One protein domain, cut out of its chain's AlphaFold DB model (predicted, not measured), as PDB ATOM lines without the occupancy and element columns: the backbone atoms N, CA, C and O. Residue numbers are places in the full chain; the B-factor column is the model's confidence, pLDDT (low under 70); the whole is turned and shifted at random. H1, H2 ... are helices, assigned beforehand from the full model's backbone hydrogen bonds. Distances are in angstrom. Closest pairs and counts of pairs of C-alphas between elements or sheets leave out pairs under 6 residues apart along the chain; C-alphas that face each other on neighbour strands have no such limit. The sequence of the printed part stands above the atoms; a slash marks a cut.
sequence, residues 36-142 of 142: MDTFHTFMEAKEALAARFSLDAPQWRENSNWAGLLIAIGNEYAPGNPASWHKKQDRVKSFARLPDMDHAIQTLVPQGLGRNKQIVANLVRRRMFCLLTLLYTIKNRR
ATOM      1  N   MET A  36      22.771  17.476  46.530       91.50
ATOM      2  CA  MET A  36      22.654  16.019  46.410       91.50
ATOM      3  C   MET A  36      22.808  15.319  47.759       91.50
ATOM      4  O   MET A  36      22.028  14.419  48.050       91.50
ATOM      5  N   ASP A  37      23.733  15.775  48.605       91.12
ATOM      6  CA  ASP A  37      23.913  15.233  49.956       91.12
ATOM      7  C   ASP A  37      22.656  15.477  50.796       91.12
ATOM      8  O   ASP A  37      22.101  14.558  51.398       91.12
ATOM      9  N   THR A  38      22.127  16.702  50.726       88.62
ATOM     10  CA  THR A  38      20.860  17.072  51.363       88.62
ATOM     11  C   THR A  38      19.711  16.178  50.879       88.62
ATOM     12  O   THR A  38      18.919  15.685  51.685       88.62
ATOM     13  N   PHE A  39      19.611  15.942  49.568       90.62
ATOM     14  CA  PHE A  39      18.594  15.074  48.980       90.62
ATOM     15  C   PHE A  39      18.712  13.627  49.480       90.62
ATOM     16  O   PHE A  39      17.691  13.025  49.812       90.62
ATOM     17  N   HIS A  40      19.927  13.083  49.588       91.12
ATOM     18  CA  HIS A  40      20.148  11.736  50.112       91.12
ATOM     19  C   HIS A  40      19.679  11.605  51.565       91.12
ATOM     20  O   HIS A  40      18.894  10.705  51.860       91.12
ATOM     21  N   THR A  41      20.025  12.556  52.438       88.31
ATOM     22  CA  THR A  41      19.512  12.577  53.820       88.31
ATOM     23  C   THR A  41      17.979  12.647  53.863       88.31
ATOM     24  O   THR A  41      17.338  11.990  54.685       88.31
ATOM     25  N   PHE A  42      17.355  13.410  52.959       87.06
ATOM     26  CA  PHE A  42      15.893  13.444  52.855       87.06
ATOM     27  C   PHE A  42      15.299  12.110  52.395       87.06
ATOM     28  O   PHE A  42      14.246  11.718  52.903       87.06
ATOM     29  N   MET A  43      15.945  11.412  51.461       92.31
ATOM     30  CA  MET A  43      15.502  10.094  51.005       92.31
ATOM     31  C   MET A  43      15.585   9.050  52.116       92.31
ATOM     32  O   MET A  43      14.619   8.319  52.310       92.31
ATOM     33  N   GLU A  44      16.654   9.041  52.911       91.50
ATOM     34  CA  GLU A  44      16.786   8.143  54.068       91.50
ATOM     35  C   GLU A  44      15.673   8.379  55.099       91.50
ATOM     36  O   GLU A  44      14.989   7.448  55.527       91.50
ATOM     37  N   ALA A  45      15.417   9.645  55.449       85.56
ATOM     38  CA  ALA A  45      14.320   9.999  56.350       85.56
ATOM     39  C   ALA A  45      12.951   9.586  55.778       85.56
ATOM     40  O   ALA A  45      12.049   9.179  56.517       85.56
ATOM     41  N   LYS A  46      12.795   9.672  54.452       86.69
ATOM     42  CA  LYS A  46      11.577   9.291  53.738       86.69
ATOM     43  C   LYS A  46      11.343   7.786  53.739       86.69
ATOM     44  O   LYS A  46      10.222   7.357  54.005       86.69
ATOM     45  N   GLU A  47      12.389   7.004  53.511       90.06
ATOM     46  CA  GLU A  47      12.365   5.544  53.604       90.06
ATOM     47  C   GLU A  47      12.054   5.081  55.029       90.06
ATOM     48  O   GLU A  47      11.176   4.239  55.216       90.06
ATOM     49  N   ALA A  48      12.679   5.692  56.040       87.94
ATOM     50  CA  ALA A  48      12.396   5.395  57.443       87.94
ATOM     51  C   ALA A  48      10.927   5.668  57.807       87.94
ATOM     52  O   ALA A  48      10.299   4.886  58.524       87.94
ATOM     53  N   LEU A  49      10.348   6.757  57.287       86.25
ATOM     54  CA  LEU A  49       8.936   7.068  57.495       86.25
ATOM     55  C   LEU A  49       8.019   6.076  56.770       86.25
ATOM     56  O   LEU A  49       7.046   5.603  57.357       86.25
ATOM     57  N   ALA A  50       8.337   5.744  55.517       86.44
ATOM     58  CA  ALA A  50       7.582   4.772  54.737       86.44
ATOM     59  C   ALA A  50       7.567   3.396  55.417       86.44
ATOM     60  O   ALA A  50       6.504   2.789  55.540       86.44
ATOM     61  N   ALA A  51       8.714   2.956  55.941       88.38
ATOM     62  CA  ALA A  51       8.836   1.727  56.715       88.38
ATOM     63  C   ALA A  51       8.023   1.784  58.018       88.38
ATOM     64  O   ALA A  51       7.260   0.862  58.307       88.38
ATOM     65  N   ARG A  52       8.123   2.886  58.777       88.31
ATOM     66  CA  ARG A  52       7.413   3.070  60.055       88.31
ATOM     67  C   ARG A  52       5.893   2.961  59.923       88.31
ATOM     68  O   ARG A  52       5.249   2.462  60.839       88.31
ATOM     69  N   PHE A  53       5.330   3.464  58.829       87.31
ATOM     70  CA  PHE A  53       3.884   3.449  58.591       87.31
ATOM     71  C   PHE A  53       3.429   2.337  57.642       87.31
ATOM     72  O   PHE A  53       2.253   2.310  57.291       87.31
ATOM     73  N   SER A  54       4.336   1.447  57.221       87.62
ATOM     74  CA  SER A  54       4.052   0.391  56.239       87.62
ATOM     75  C   SER A  54       3.328   0.938  55.002       87.62
ATOM     76  O   SER A  54       2.306   0.413  54.571       87.62
ATOM     77  N   LEU A  55       3.843   2.051  54.472       81.38
ATOM     78  CA  LEU A  55       3.251   2.768  53.345       81.38
ATOM     79  C   LEU A  55       3.274   1.900  52.080       81.38
ATOM     80  O   LEU A  55       4.317   1.745  51.448       81.38
ATOM     81  N   ASP A  56       2.104   1.406  51.683       80.06
ATOM     82  CA  ASP A  56       1.886   0.719  50.407       80.06
ATOM     83  C   ASP A  56       1.537   1.734  49.307       80.06
ATOM     84  O   ASP A  56       0.398   1.870  48.858       80.06
ATOM     85  N   ALA A  57       2.525   2.555  48.948       80.00
ATOM     86  CA  ALA A  57       2.399   3.535  47.877       80.00
ATOM     87  C   ALA A  57       3.224   3.069  46.665       80.00
ATOM     88  O   ALA A  57       4.454   3.113  46.716       80.00
ATOM     89  N   PRO A  58       2.608   2.641  45.554       83.56
ATOM     90  CA  PRO A  58       3.372   2.160  44.413       83.56
ATOM     91  C   PRO A  58       4.281   3.265  43.865       83.56
ATOM     92  O   PRO A  58       3.869   4.410  43.676       83.56
ATOM     93  N   GLN A  59       5.536   2.902  43.603       85.06
ATOM     94  CA  GLN A  59       6.530   3.735  42.922       85.06
ATOM     95  C   GLN A  59       6.845   5.083  43.607       85.06
ATOM     96  O   GLN A  59       7.319   6.033  42.968       85.06
ATOM     97  N   TRP A  60       6.564   5.224  44.909       86.62
ATOM     98  CA  TRP A  60       6.796   6.480  45.632       86.62
ATOM     99  C   TRP A  60       8.283   6.875  45.618       86.62
ATOM    100  O   TRP A  60       8.619   8.067  45.571       86.62
ATOM    101  N   ARG A  61       9.177   5.879  45.631       90.38
ATOM    102  CA  ARG A  61      10.632   6.050  45.695       90.38
ATOM    103  C   ARG A  61      11.176   6.592  44.378       90.38
ATOM    104  O   ARG A  61      11.898   7.585  44.367       90.38
ATOM    105  N   GLU A  62      10.762   6.018  43.259       91.31
ATOM    106  CA  GLU A  62      11.132   6.434  41.908       91.31
ATOM    107  C   GLU A  62      10.583   7.829  41.599       91.31
ATOM    108  O   GLU A  62      11.294   8.660  41.036       91.31
ATOM    109  N   ASN A  63       9.353   8.134  42.029       88.62
ATOM    110  CA  ASN A  63       8.795   9.485  41.918       88.62
ATOM    111  C   ASN A  63       9.616  10.512  42.717       88.62
ATOM    112  O   ASN A  63       9.852  11.627  42.249       88.62
ATOM    113  N   SER A  64      10.093  10.131  43.907       89.75
ATOM    114  CA  SER A  64      10.927  10.995  44.755       89.75
ATOM    115  C   SER A  64      12.315  11.228  44.155       89.75
ATOM    116  O   SER A  64      12.807  12.354  44.169       89.75
ATOM    117  N   ASN A  65      12.911  10.199  43.550       92.44
ATOM    118  CA  ASN A  65      14.163  10.318  42.805       92.44
ATOM    119  C   ASN A  65      14.003  11.197  41.557       92.44
ATOM    120  O   ASN A  65      14.793  12.114  41.345       92.44
ATOM    121  N   TRP A  66      12.929  11.028  40.778       90.62
ATOM    122  CA  TRP A  66      12.633  11.920  39.651       90.62
ATOM    123  C   TRP A  66      12.527  13.386  40.070       90.62
ATOM    124  O   TRP A  66      13.094  14.268  39.420       90.62
ATOM    125  N   ALA A  67      11.822  13.649  41.167       87.94
ATOM    126  CA  ALA A  67      11.717  14.977  41.747       87.94
ATOM    127  C   ALA A  67      13.085  15.551  42.137       87.94
ATOM    128  O   ALA A  67      13.429  16.658  41.715       87.94
ATOM    129  N   GLY A  68      13.872  14.773  42.887       91.00
ATOM    130  CA  GLY A  68      15.221  15.142  43.304       91.00
ATOM    131  C   GLY A  68      16.122  15.474  42.124       91.00
ATOM    132  O   GLY A  68      16.773  16.515  42.105       91.00
ATOM    133  N   LEU A  69      16.086  14.654  41.073       93.81
ATOM    134  CA  LEU A  69      16.870  14.879  39.863       93.81
ATOM    135  C   LEU A  69      16.492  16.184  39.153       93.81
ATOM    136  O   LEU A  69      17.367  16.933  38.721       93.81
ATOM    137  N   LEU A  70      15.197  16.483  39.019       91.19
ATOM    138  CA  LEU A  70      14.745  17.713  38.363       91.19
ATOM    139  C   LEU A  70      15.149  18.965  39.152       91.19
ATOM    140  O   LEU A  70      15.497  19.981  38.541       91.19
ATOM    141  N   ILE A  71      15.129  18.896  40.484       89.12
ATOM    142  CA  ILE A  71      15.624  19.981  41.335       89.12
ATOM    143  C   ILE A  71      17.151  20.076  41.236       89.12
ATOM    144  O   ILE A  71      17.649  21.179  41.035       89.12
ATOM    145  N   ALA A  72      17.890  18.959  41.265       91.62
ATOM    146  CA  ALA A  72      19.347  18.933  41.096       91.62
ATOM    147  C   ALA A  72      19.779  19.613  39.792       91.62
ATOM    148  O   ALA A  72      20.694  20.432  39.780       91.62
ATOM    149  N   ILE A  73      19.080  19.319  38.692       92.12
ATOM    150  CA  ILE A  73      19.310  19.947  37.388       92.12
ATOM    151  C   ILE A  73      19.031  21.452  37.455       92.12
ATOM    152  O   ILE A  73      19.839  22.252  36.989       92.12
ATOM    153  N   GLY A  74      17.892  21.850  38.031       89.81
ATOM    154  CA  GLY A  74      17.551  23.261  38.208       89.81
ATOM    155  C   GLY A  74      18.593  24.016  39.037       89.81
ATOM    156  O   GLY A  74      18.995  25.114  38.657       89.81
ATOM    157  N   ASN A  75      19.060  23.390  40.114       89.75
ATOM    158  CA  ASN A  75      20.084  23.892  41.012       89.75
ATOM    159  C   ASN A  75      21.440  24.042  40.305       89.75
ATOM    160  O   ASN A  75      22.041  25.110  40.348       89.75
ATOM    161  N   GLU A  76      21.898  23.018  39.578       92.69
ATOM    162  CA  GLU A  76      23.193  23.047  38.888       92.69
ATOM    163  C   GLU A  76      23.257  24.173  37.841       92.69
ATOM    164  O   GLU A  76      24.290  24.829  37.679       92.69
ATOM    165  N   TYR A  77      22.143  24.458  37.164       90.75
ATOM    166  CA  TYR A  77      22.049  25.559  36.205       90.75
ATOM    167  C   TYR A  77      21.583  26.888  36.812       90.75
ATOM    168  O   TYR A  77      21.344  27.832  36.056       90.75
ATOM    169  N   ALA A  78      21.479  27.016  38.135       87.94
ATOM    170  CA  ALA A  78      21.149  28.290  38.762       87.94
ATOM    171  C   ALA A  78      22.238  29.355  38.470       87.94
ATOM    172  O   ALA A  78      23.426  29.015  38.384       87.94
ATOM    173  N   PRO A  79      21.873  30.650  38.335       83.25
ATOM    174  CA  PRO A  79      22.829  31.726  38.044       83.25
ATOM    175  C   PRO A  79      23.984  31.834  39.050       83.25
ATOM    176  O   PRO A  79      25.096  32.178  38.665       83.25
ATOM    177  N   GLY A  80      23.742  31.487  40.318       82.62
ATOM    178  CA  GLY A  80      24.742  31.547  41.390       82.62
ATOM    179  C   GLY A  80      25.801  30.438  41.371       82.62
ATOM    180  O   GLY A  80      26.719  30.484  42.181       82.62
ATOM    181  N   ASN A  81      25.703  29.440  40.485       88.56
ATOM    182  CA  ASN A  81      26.713  28.383  40.397       88.56
ATOM    183  C   ASN A  81      27.921  28.853  39.558       88.56
ATOM    184  O   ASN A  81      27.761  29.021  38.340       88.56
ATOM    185  N   PRO A  82      29.131  28.990  40.145       88.88
ATOM    186  CA  PRO A  82      30.323  29.485  39.449       88.88
ATOM    187  C   PRO A  82      30.936  28.468  38.471       88.88
ATOM    188  O   PRO A  82      31.889  28.786  37.761       88.88
ATOM    189  N   ALA A  83      30.436  27.228  38.425       90.75
ATOM    190  CA  ALA A  83      30.969  26.200  37.541       90.75
ATOM    191  C   ALA A  83      30.781  26.544  36.049       90.75
ATOM    192  O   ALA A  83      29.762  27.098  35.626       90.75
ATOM    193  N   SER A  84      31.756  26.141  35.229       92.00
ATOM    194  CA  SER A  84      31.654  26.236  33.770       92.00
ATOM    195  C   SER A  84      30.549  25.324  33.228       92.00
ATOM    196  O   SER A  84      30.188  24.322  33.847       92.00
ATOM    197  N   TRP A  85      30.022  25.632  32.039       90.25
ATOM    198  CA  TRP A  85      28.932  24.845  31.444       90.25
ATOM    199  C   TRP A  85      29.300  23.372  31.226       90.25
ATOM    200  O   TRP A  85      28.456  22.508  31.441       90.25
ATOM    201  N   HIS A  86      30.559  23.075  30.887       91.12
ATOM    202  CA  HIS A  86      31.051  21.697  30.777       91.12
ATOM    203  C   HIS A  86      30.978  20.957  32.119       91.12
ATOM    204  O   HIS A  86      30.409  19.872  32.185       91.12
ATOM    205  N   LYS A  87      31.451  21.582  33.208       94.81
ATOM    206  CA  LYS A  87      31.382  20.998  34.558       94.81
ATOM    207  C   LYS A  87      29.937  20.778  35.012       94.81
ATOM    208  O   LYS A  87      29.631  19.723  35.556       94.81
ATOM    209  N   LYS A  88      29.045  21.739  34.744       94.31
ATOM    210  CA  LYS A  88      27.606  21.619  35.036       94.31
ATOM    211  C   LYS A  88      26.984  20.436  34.293       94.31
ATOM    212  O   LYS A  88      26.292  19.620  34.889       94.31
ATOM    213  N   GLN A  89      27.280  20.303  33.000       95.69
ATOM    214  CA  GLN A  89      26.801  19.186  32.192       95.69
ATOM    215  C   GLN A  89      27.290  17.835  32.728       95.69
ATOM    216  O   GLN A  89      26.510  16.887  32.799       95.69
ATOM    217  N   ASP A  90      28.568  17.729  33.091       96.06
ATOM    218  CA  ASP A  90      29.135  16.473  33.582       96.06
ATOM    219  C   ASP A  90      28.584  16.088  34.960       96.06
ATOM    220  O   ASP A  90      28.298  14.914  35.186       96.06
ATOM    221  N   ARG A  91      28.302  17.069  35.825       95.56
ATOM    222  CA  ARG A  91      27.576  16.851  37.087       95.56
ATOM    223  C   ARG A  91      26.140  16.387  36.869       95.56
ATOM    224  O   ARG A  91      25.704  15.409  37.464       95.56
ATOM    225  N   VAL A  92      25.405  17.009  35.948       96.06
ATOM    226  CA  VAL A  92      24.048  16.549  35.609       96.06
ATOM    227  C   VAL A  92      24.061  15.116  35.068       96.06
ATOM    228  O   VAL A  92      23.205  14.307  35.435       96.06
ATOM    229  N   LYS A  93      25.052  14.767  34.237       96.88
ATOM    230  CA  LYS A  93      25.252  13.380  33.792       96.88
ATOM    231  C   LYS A  93      25.532  12.448  34.967       96.88
ATOM    232  O   LYS A  93      24.995  11.345  34.965       96.88
ATOM    233  N   SER A  94      26.362  12.852  35.934       96.62
ATOM    234  CA  SER A  94      26.658  12.015  37.100       96.62
ATOM    235  C   SER A  94      25.427  11.810  37.976       96.62
ATOM    236  O   SER A  94      25.165  10.678  38.363       96.62
ATOM    237  N   PHE A  95      24.608  12.846  38.198       95.69
ATOM    238  CA  PHE A  95      23.352  12.718  38.950       95.69
ATOM    239  C   PHE A  95      22.402  11.714  38.288       95.69
ATOM    240  O   PHE A  95      21.897  10.810  38.944       95.69
ATOM    241  N   ALA A  96      22.223  11.804  36.966       95.56
ATOM    242  CA  ALA A  96      21.368  10.888  36.207       95.56
ATOM    243  C   ALA A  96      21.932   9.455  36.072       95.56
ATOM    244  O   ALA A  96      21.271   8.595  35.487       95.56
ATOM    245  N   ARG A  97      23.165   9.209  36.528       96.50
ATOM    246  CA  ARG A  97      23.815   7.888  36.568       96.50
ATOM    247  C   ARG A  97      23.849   7.286  37.972       96.50
ATOM    248  O   ARG A  97      24.296   6.152  38.108       96.50
ATOM    249  N   LEU A  98      23.409   8.019  38.999       95.88
ATOM    250  CA  LEU A  98      23.254   7.446  40.333       95.88
ATOM    251  C   LEU A  98      22.258   6.280  40.270       95.88
ATOM    252  O   LEU A  98      21.239   6.437  39.598       95.88
ATOM    253  N   PRO A  99      22.506   5.146  40.952       95.88
ATOM    254  CA  PRO A  99      21.703   3.934  40.791       95.88
ATOM    255  C   PRO A  99      20.199   4.159  40.969       95.88
ATOM    256  O   PRO A  99      19.419   3.779  40.100       95.88
ATOM    257  N   ASP A 100      19.789   4.854  42.034       94.69
ATOM    258  CA  ASP A 100      18.369   5.109  42.310       94.69
ATOM    259  C   ASP A 100      17.726   6.065  41.287       94.69
ATOM    260  O   ASP A 100      16.560   5.916  40.919       94.69
ATOM    261  N   MET A 101      18.498   7.032  40.782       95.44
ATOM    262  CA  MET A 101      18.053   7.974  39.750       95.44
ATOM    263  C   MET A 101      17.937   7.293  38.390       95.44
ATOM    264  O   MET A 101      16.967   7.501  37.665       95.44
ATOM    265  N   ASP A 102      18.926   6.475  38.043       96.50
ATOM    266  CA  ASP A 102      18.947   5.699  36.813       96.50
ATOM    267  C   ASP A 102      17.787   4.701  36.785       96.50
ATOM    268  O   ASP A 102      17.049   4.633  35.801       96.50
ATOM    269  N   HIS A 103      17.556   4.016  37.908       95.81
ATOM    270  CA  HIS A 103      16.400   3.150  38.082       95.81
ATOM    271  C   HIS A 103      15.090   3.922  37.881       95.81
ATOM    272  O   HIS A 103      14.257   3.523  37.069       95.81
ATOM    273  N   ALA A 104      14.927   5.083  38.523       93.56
ATOM    274  CA  ALA A 104      13.741   5.917  38.337       93.56
ATOM    275  C   ALA A 104      13.540   6.347  36.871       93.56
ATOM    276  O   ALA A 104      12.413   6.328  36.367       93.56
ATOM    277  N   ILE A 105      14.617   6.698  36.157       94.19
ATOM    278  CA  ILE A 105      14.577   7.088  34.738       94.19
ATOM    279  C   ILE A 105      14.075   5.949  33.840       94.19
ATOM    280  O   ILE A 105      13.355   6.206  32.865       94.19
ATOM    281  N   GLN A 106      14.472   4.715  34.151       94.00
ATOM    282  CA  GLN A 106      14.102   3.516  33.398       94.00
ATOM    283  C   GLN A 106      12.677   3.056  33.724       94.00
ATOM    284  O   GLN A 106      11.933   2.694  32.812       94.00
ATOM    285  N   THR A 107      12.280   3.131  34.995       91.50
ATOM    286  CA  THR A 107      11.005   2.598  35.496       91.50
ATOM    287  C   THR A 107       9.827   3.550  35.278       91.50
ATOM    288  O   THR A 107       8.709   3.097  35.033       91.50
ATOM    289  N   LEU A 108      10.046   4.869  35.346       88.19
ATOM    290  CA  LEU A 108       8.967   5.861  35.329       88.19
ATOM    291  C   LEU A 108       9.056   6.865  34.179       88.19
ATOM    292  O   LEU A 108      10.113   7.403  33.838       88.19
ATOM    293  N   VAL A 109       7.879   7.198  33.644       86.19
ATOM    294  CA  VAL A 109       7.670   8.380  32.803       86.19
ATOM    295  C   VAL A 109       6.951   9.429  33.640       86.19
ATOM    296  O   VAL A 109       5.770   9.241  33.923       86.19
ATOM    297  N   PRO A 110       7.606  10.531  34.033       78.62
ATOM    298  CA  PRO A 110       6.922  11.560  34.797       78.62
ATOM    299  C   PRO A 110       5.839  12.219  33.930       78.62
ATOM    300  O   PRO A 110       6.103  12.634  32.795       78.62
ATOM    301  N   GLN A 111       4.624  12.297  34.474       76.38
ATOM    302  CA  GLN A 111       3.446  12.922  33.869       76.38
ATOM    303  C   GLN A 111       2.943  14.067  34.759       76.38
ATOM    304  O   GLN A 111       3.305  14.158  35.931       76.38
ATOM    305  N   GLY A 112       2.133  14.971  34.203       76.56
ATOM    306  CA  GLY A 112       1.575  16.107  34.953       76.56
ATOM    307  C   GLY A 112       2.576  17.228  35.263       76.56
ATOM    308  O   GLY A 112       2.253  18.162  35.993       76.56
ATOM    309  N   LEU A 113       3.788  17.177  34.700       78.06
ATOM    310  CA  LEU A 113       4.764  18.258  34.818       78.06
ATOM    311  C   LEU A 113       4.360  19.451  33.939       78.06
ATOM    312  O   LEU A 113       3.909  19.289  32.806       78.06
ATOM    313  N   GLY A 114       4.625  20.673  34.412       80.12
ATOM    314  CA  GLY A 114       4.516  21.867  33.568       80.12
ATOM    315  C   GLY A 114       5.385  21.753  32.305       80.12
ATOM    316  O   GLY A 114       6.449  21.129  32.327       80.12
ATOM    317  N   ARG A 115       4.965  22.393  31.205       82.31
ATOM    318  CA  ARG A 115       5.543  22.233  29.850       82.31
ATOM    319  C   ARG A 115       7.079  22.224  29.808       82.31
ATOM    320  O   ARG A 115       7.673  21.325  29.222       82.31
ATOM    321  N   ASN A 116       7.731  23.185  30.466       85.62
ATOM    322  CA  ASN A 116       9.197  23.286  30.480       85.62
ATOM    323  C   ASN A 116       9.863  22.113  31.214       85.62
ATOM    324  O   ASN A 116      10.888  21.604  30.769       85.62
ATOM    325  N   LYS A 117       9.271  21.653  32.319       82.69
ATOM    326  CA  LYS A 117       9.788  20.518  33.092       82.69
ATOM    327  C   LYS A 117       9.591  19.198  32.361       82.69
ATOM    328  O   LYS A 117      10.482  18.356  32.407       82.69
ATOM    329  N   GLN A 118       8.488  19.046  31.627       86.50
ATOM    330  CA  GLN A 118       8.273  17.875  30.779       86.50
ATOM    331  C   GLN A 118       9.348  17.768  29.686       86.50
ATOM    332  O   GLN A 118       9.846  16.678  29.415       86.50
ATOM    333  N   ILE A 119       9.758  18.899  29.093       90.38
ATOM    334  CA  ILE A 119      10.872  18.934  28.131       90.38
ATOM    335  C   ILE A 119      12.171  18.469  28.798       90.38
ATOM    336  O   ILE A 119      12.846  17.596  28.257       90.38
ATOM    337  N   VAL A 120      12.502  19.000  29.982       91.19
ATOM    338  CA  VAL A 120      13.698  18.585  30.738       91.19
ATOM    339  C   VAL A 120      13.672  17.083  31.021       91.19
ATOM    340  O   VAL A 120      14.638  16.393  30.697       91.19
ATOM    341  N   ALA A 121      12.562  16.557  31.541       91.06
ATOM    342  CA  ALA A 121      12.414  15.132  31.815       91.06
ATOM    343  C   ALA A 121      12.613  14.280  30.549       91.06
ATOM    344  O   ALA A 121      13.369  13.309  30.566       91.06
ATOM    345  N   ASN A 122      12.017  14.677  29.421       92.25
ATOM    346  CA  ASN A 122      12.181  13.978  28.146       92.25
ATOM    347  C   ASN A 122      13.641  13.970  27.660       92.25
ATOM    348  O   ASN A 122      14.114  12.947  27.162       92.25
ATOM    349  N   LEU A 123      14.371  15.079  27.818       94.75
ATOM    350  CA  LEU A 123      15.788  15.169  27.447       94.75
ATOM    351  C   LEU A 123      16.670  14.284  28.328       94.75
ATOM    352  O   LEU A 123      17.553  13.600  27.812       94.75
ATOM    353  N   VAL A 124      16.407  14.262  29.637       94.06
ATOM    354  CA  VAL A 124      17.119  13.408  30.599       94.06
ATOM    355  C   VAL A 124      16.904  11.931  30.270       94.06
ATOM    356  O   VAL A 124      17.884  11.194  30.161       94.06
ATOM    357  N   ARG A 125      15.657  11.510  30.012       94.31
ATOM    358  CA  ARG A 125      15.342  10.124  29.612       94.31
ATOM    359  C   ARG A 125      16.066   9.708  28.335       94.31
ATOM    360  O   ARG A 125      16.575   8.600  28.249       94.31
ATOM    361  N   ARG A 126      16.162  10.613  27.357       94.62
ATOM    362  CA  ARG A 126      16.888  10.386  26.095       94.62
ATOM    363  C   ARG A 126      18.403  10.590  26.207       94.62
ATOM    364  O   ARG A 126      19.090  10.531  25.193       94.62
ATOM    365  N   ARG A 127      18.935  10.862  27.407       94.69
ATOM    366  CA  ARG A 127      20.358  11.158  27.668       94.69
ATOM    367  C   ARG A 127      20.916  12.336  26.848       94.69
ATOM    368  O   ARG A 127      22.121  12.437  26.620       94.69
ATOM    369  N   MET A 128      20.059  13.273  26.441       95.75
ATOM    370  CA  MET A 128      20.409  14.437  25.616       95.75
ATOM    371  C   MET A 128      20.930  15.614  26.463       95.75
ATOM    372  O   MET A 128      20.421  16.734  26.396       95.75
ATOM    373  N   PHE A 129      21.963  15.373  27.274       94.38
ATOM    374  CA  PHE A 129      22.478  16.352  28.245       94.38
ATOM    375  C   PHE A 129      23.128  17.589  27.607       94.38
ATOM    376  O   PHE A 129      23.090  18.675  28.189       94.38
ATOM    377  N   CYS A 130      23.682  17.458  26.399       93.12
ATOM    378  CA  CYS A 130      24.230  18.597  25.658       93.12
ATOM    379  C   CYS A 130      23.124  19.585  25.262       93.12
ATOM    380  O   CYS A 130      23.248  20.785  25.500       93.12
ATOM    381  N   LEU A 131      22.007  19.076  24.725       93.75
ATOM    382  CA  LEU A 131      20.855  19.903  24.361       93.75
ATOM    383  C   LEU A 131      20.208  20.528  25.601       93.75
ATOM    384  O   LEU A 131      19.862  21.706  25.585       93.75
ATOM    385  N   LEU A 132      20.107  19.768  26.695       93.56
ATOM    386  CA  LEU A 132      19.640  20.287  27.979       93.56
ATOM    387  C   LEU A 132      20.487  21.482  28.441       93.56
ATOM    388  O   LEU A 132      19.941  22.543  28.737       93.56
ATOM    389  N   THR A 133      21.814  21.331  28.436       92.88
ATOM    390  CA  THR A 133      22.753  22.400  28.807       92.88
ATOM    391  C   THR A 133      22.566  23.629  27.921       92.88
ATOM    392  O   THR A 133      22.481  24.739  28.438       92.88
ATOM    393  N   LEU A 134      22.434  23.441  26.604       92.88
ATOM    394  CA  LEU A 134      22.214  24.532  25.650       92.88
ATOM    395  C   LEU A 134      20.914  25.308  25.928       92.88
ATOM    396  O   LEU A 134      20.894  26.534  25.869       92.88
ATOM    397  N   LEU A 135      19.821  24.618  26.265       92.38
ATOM    398  CA  LEU A 135      18.564  25.288  26.608       92.38
ATOM    399  C   LEU A 135      18.709  26.153  27.865       92.38
ATOM    400  O   LEU A 135      18.208  27.278  27.900       92.38
ATOM    401  N   TYR A 136      19.426  25.661  28.879       89.69
ATOM    402  CA  TYR A 136      19.700  26.431  30.093       89.69
ATOM    403  C   TYR A 136      20.643  27.611  29.848       89.69
ATOM    404  O   TYR A 136      20.430  28.672  30.430       89.69
ATOM    405  N   THR A 137      21.641  27.488  28.968       86.06
ATOM    406  CA  THR A 137      22.507  28.631  28.632       86.06
ATOM    407  C   THR A 137      21.743  29.728  27.901       86.06
ATOM    408  O   THR A 137      21.971  30.898  28.186       86.06
ATOM    409  N   ILE A 138      20.804  29.382  27.014       87.62
ATOM    410  CA  ILE A 138      19.929  30.364  26.356       87.62
ATOM    411  C   ILE A 138      18.983  31.007  27.374       87.62
ATOM    412  O   ILE A 138      18.843  32.229  27.393       87.62
ATOM    413  N   LYS A 139      18.357  30.197  28.237       83.75
ATOM    414  CA  LYS A 139      17.435  30.676  29.273       83.75
ATOM    415  C   LYS A 139      18.111  31.656  30.233       83.75
ATOM    416  O   LYS A 139      17.506  32.662  30.556       83.75
ATOM    417  N   ASN A 140      19.338  31.368  30.662       81.88
ATOM    418  CA  ASN A 140      20.062  32.179  31.646       81.88
ATOM    419  C   ASN A 140      20.753  33.416  31.043       81.88
ATOM    420  O   ASN A 140      21.344  34.195  31.784       81.88
ATOM    421  N   ARG A 141      20.747  33.566  29.710       75.00
ATOM    422  CA  ARG A 141      21.215  34.780  29.017       75.00
ATOM    423  C   ARG A 141      20.112  35.828  28.843       75.00
ATOM    424  O   ARG A 141      20.438  36.957  28.492       75.00
ATOM    425  N   ARG A 142      18.845  35.433  29.002       57.16
ATOM    426  CA  ARG A 142      17.679  36.325  29.004       57.16
ATOM    427  C   ARG A 142      17.350  36.734  30.429       57.16
ATOM    428  O   ARG A 142      16.900  37.884  30.579       57.16
TER     429      ARG A 142
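What this domain is: This is residues 36 to 142 of the 142 residues of an uncharacterized protein of bioreactor metagenome (UniProt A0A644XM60). One long helix, H2, runs through the middle, and H1 folds back beside its line, meeting it with residues 36 to 43 alone, so that the rest of H1 reaches outward along the longest axis. H3 folds back beside the last part of H2, H4 crosses H2 near its beginning, and the hairpin of H5 and H6 lies on the side of H2 away from H1. The printed part has 107 residues, with six named helices in the order H1 to H6 and no named strand: all helix. It is compact, with a radius of gyration of the C-alphas of 14.6 A, but elongated, spanning 47 by 26 by 22 A.

How they stand to each other: Begin with H1, residues 36 to 52, which only just touches H2, residues 60 to 76, with 3 pairs of C-alphas within 8 A; they form a hairpin, and the closest C-alphas, of Phe 39 and Gly 68, are 6.6 A apart. H3, residues 85 to 95, forms a hairpin with H2, touching residues 69 to 76 alone, at a shallow tilt of 12 degrees; the closest C-alphas are Glu 76 and Lys 88, 6.0 A. H4, residues 99 to 107, touches H2 at Glu 62 and Ala 104, their closest C-alphas, 4.5 A. H5, residues 115 to 125, and H6, residues 129 to 139, form a hairpin, closest at C-alphas 123 and 132, 6.4 A. H6 touches H3, closest at C-alphas 89 and 133, 6.2 A. In all six helices every O i to N i+4 pair is within hydrogen-bond range.

Where its parts are: Find C-alpha 36 at (22.654, 16.019, 46.410); H1 runs 24.2 A from there. H2 covers 24.3 A, and H6 ends at C-alpha 139, (17.435, 30.676, 29.273).

The domain as a whole: The C-alphas farthest apart, of Ser 54 and Arg 142, are 47.1 A apart. The printed part has no cut and no long link; residue 142 alone is under pLDDT 70.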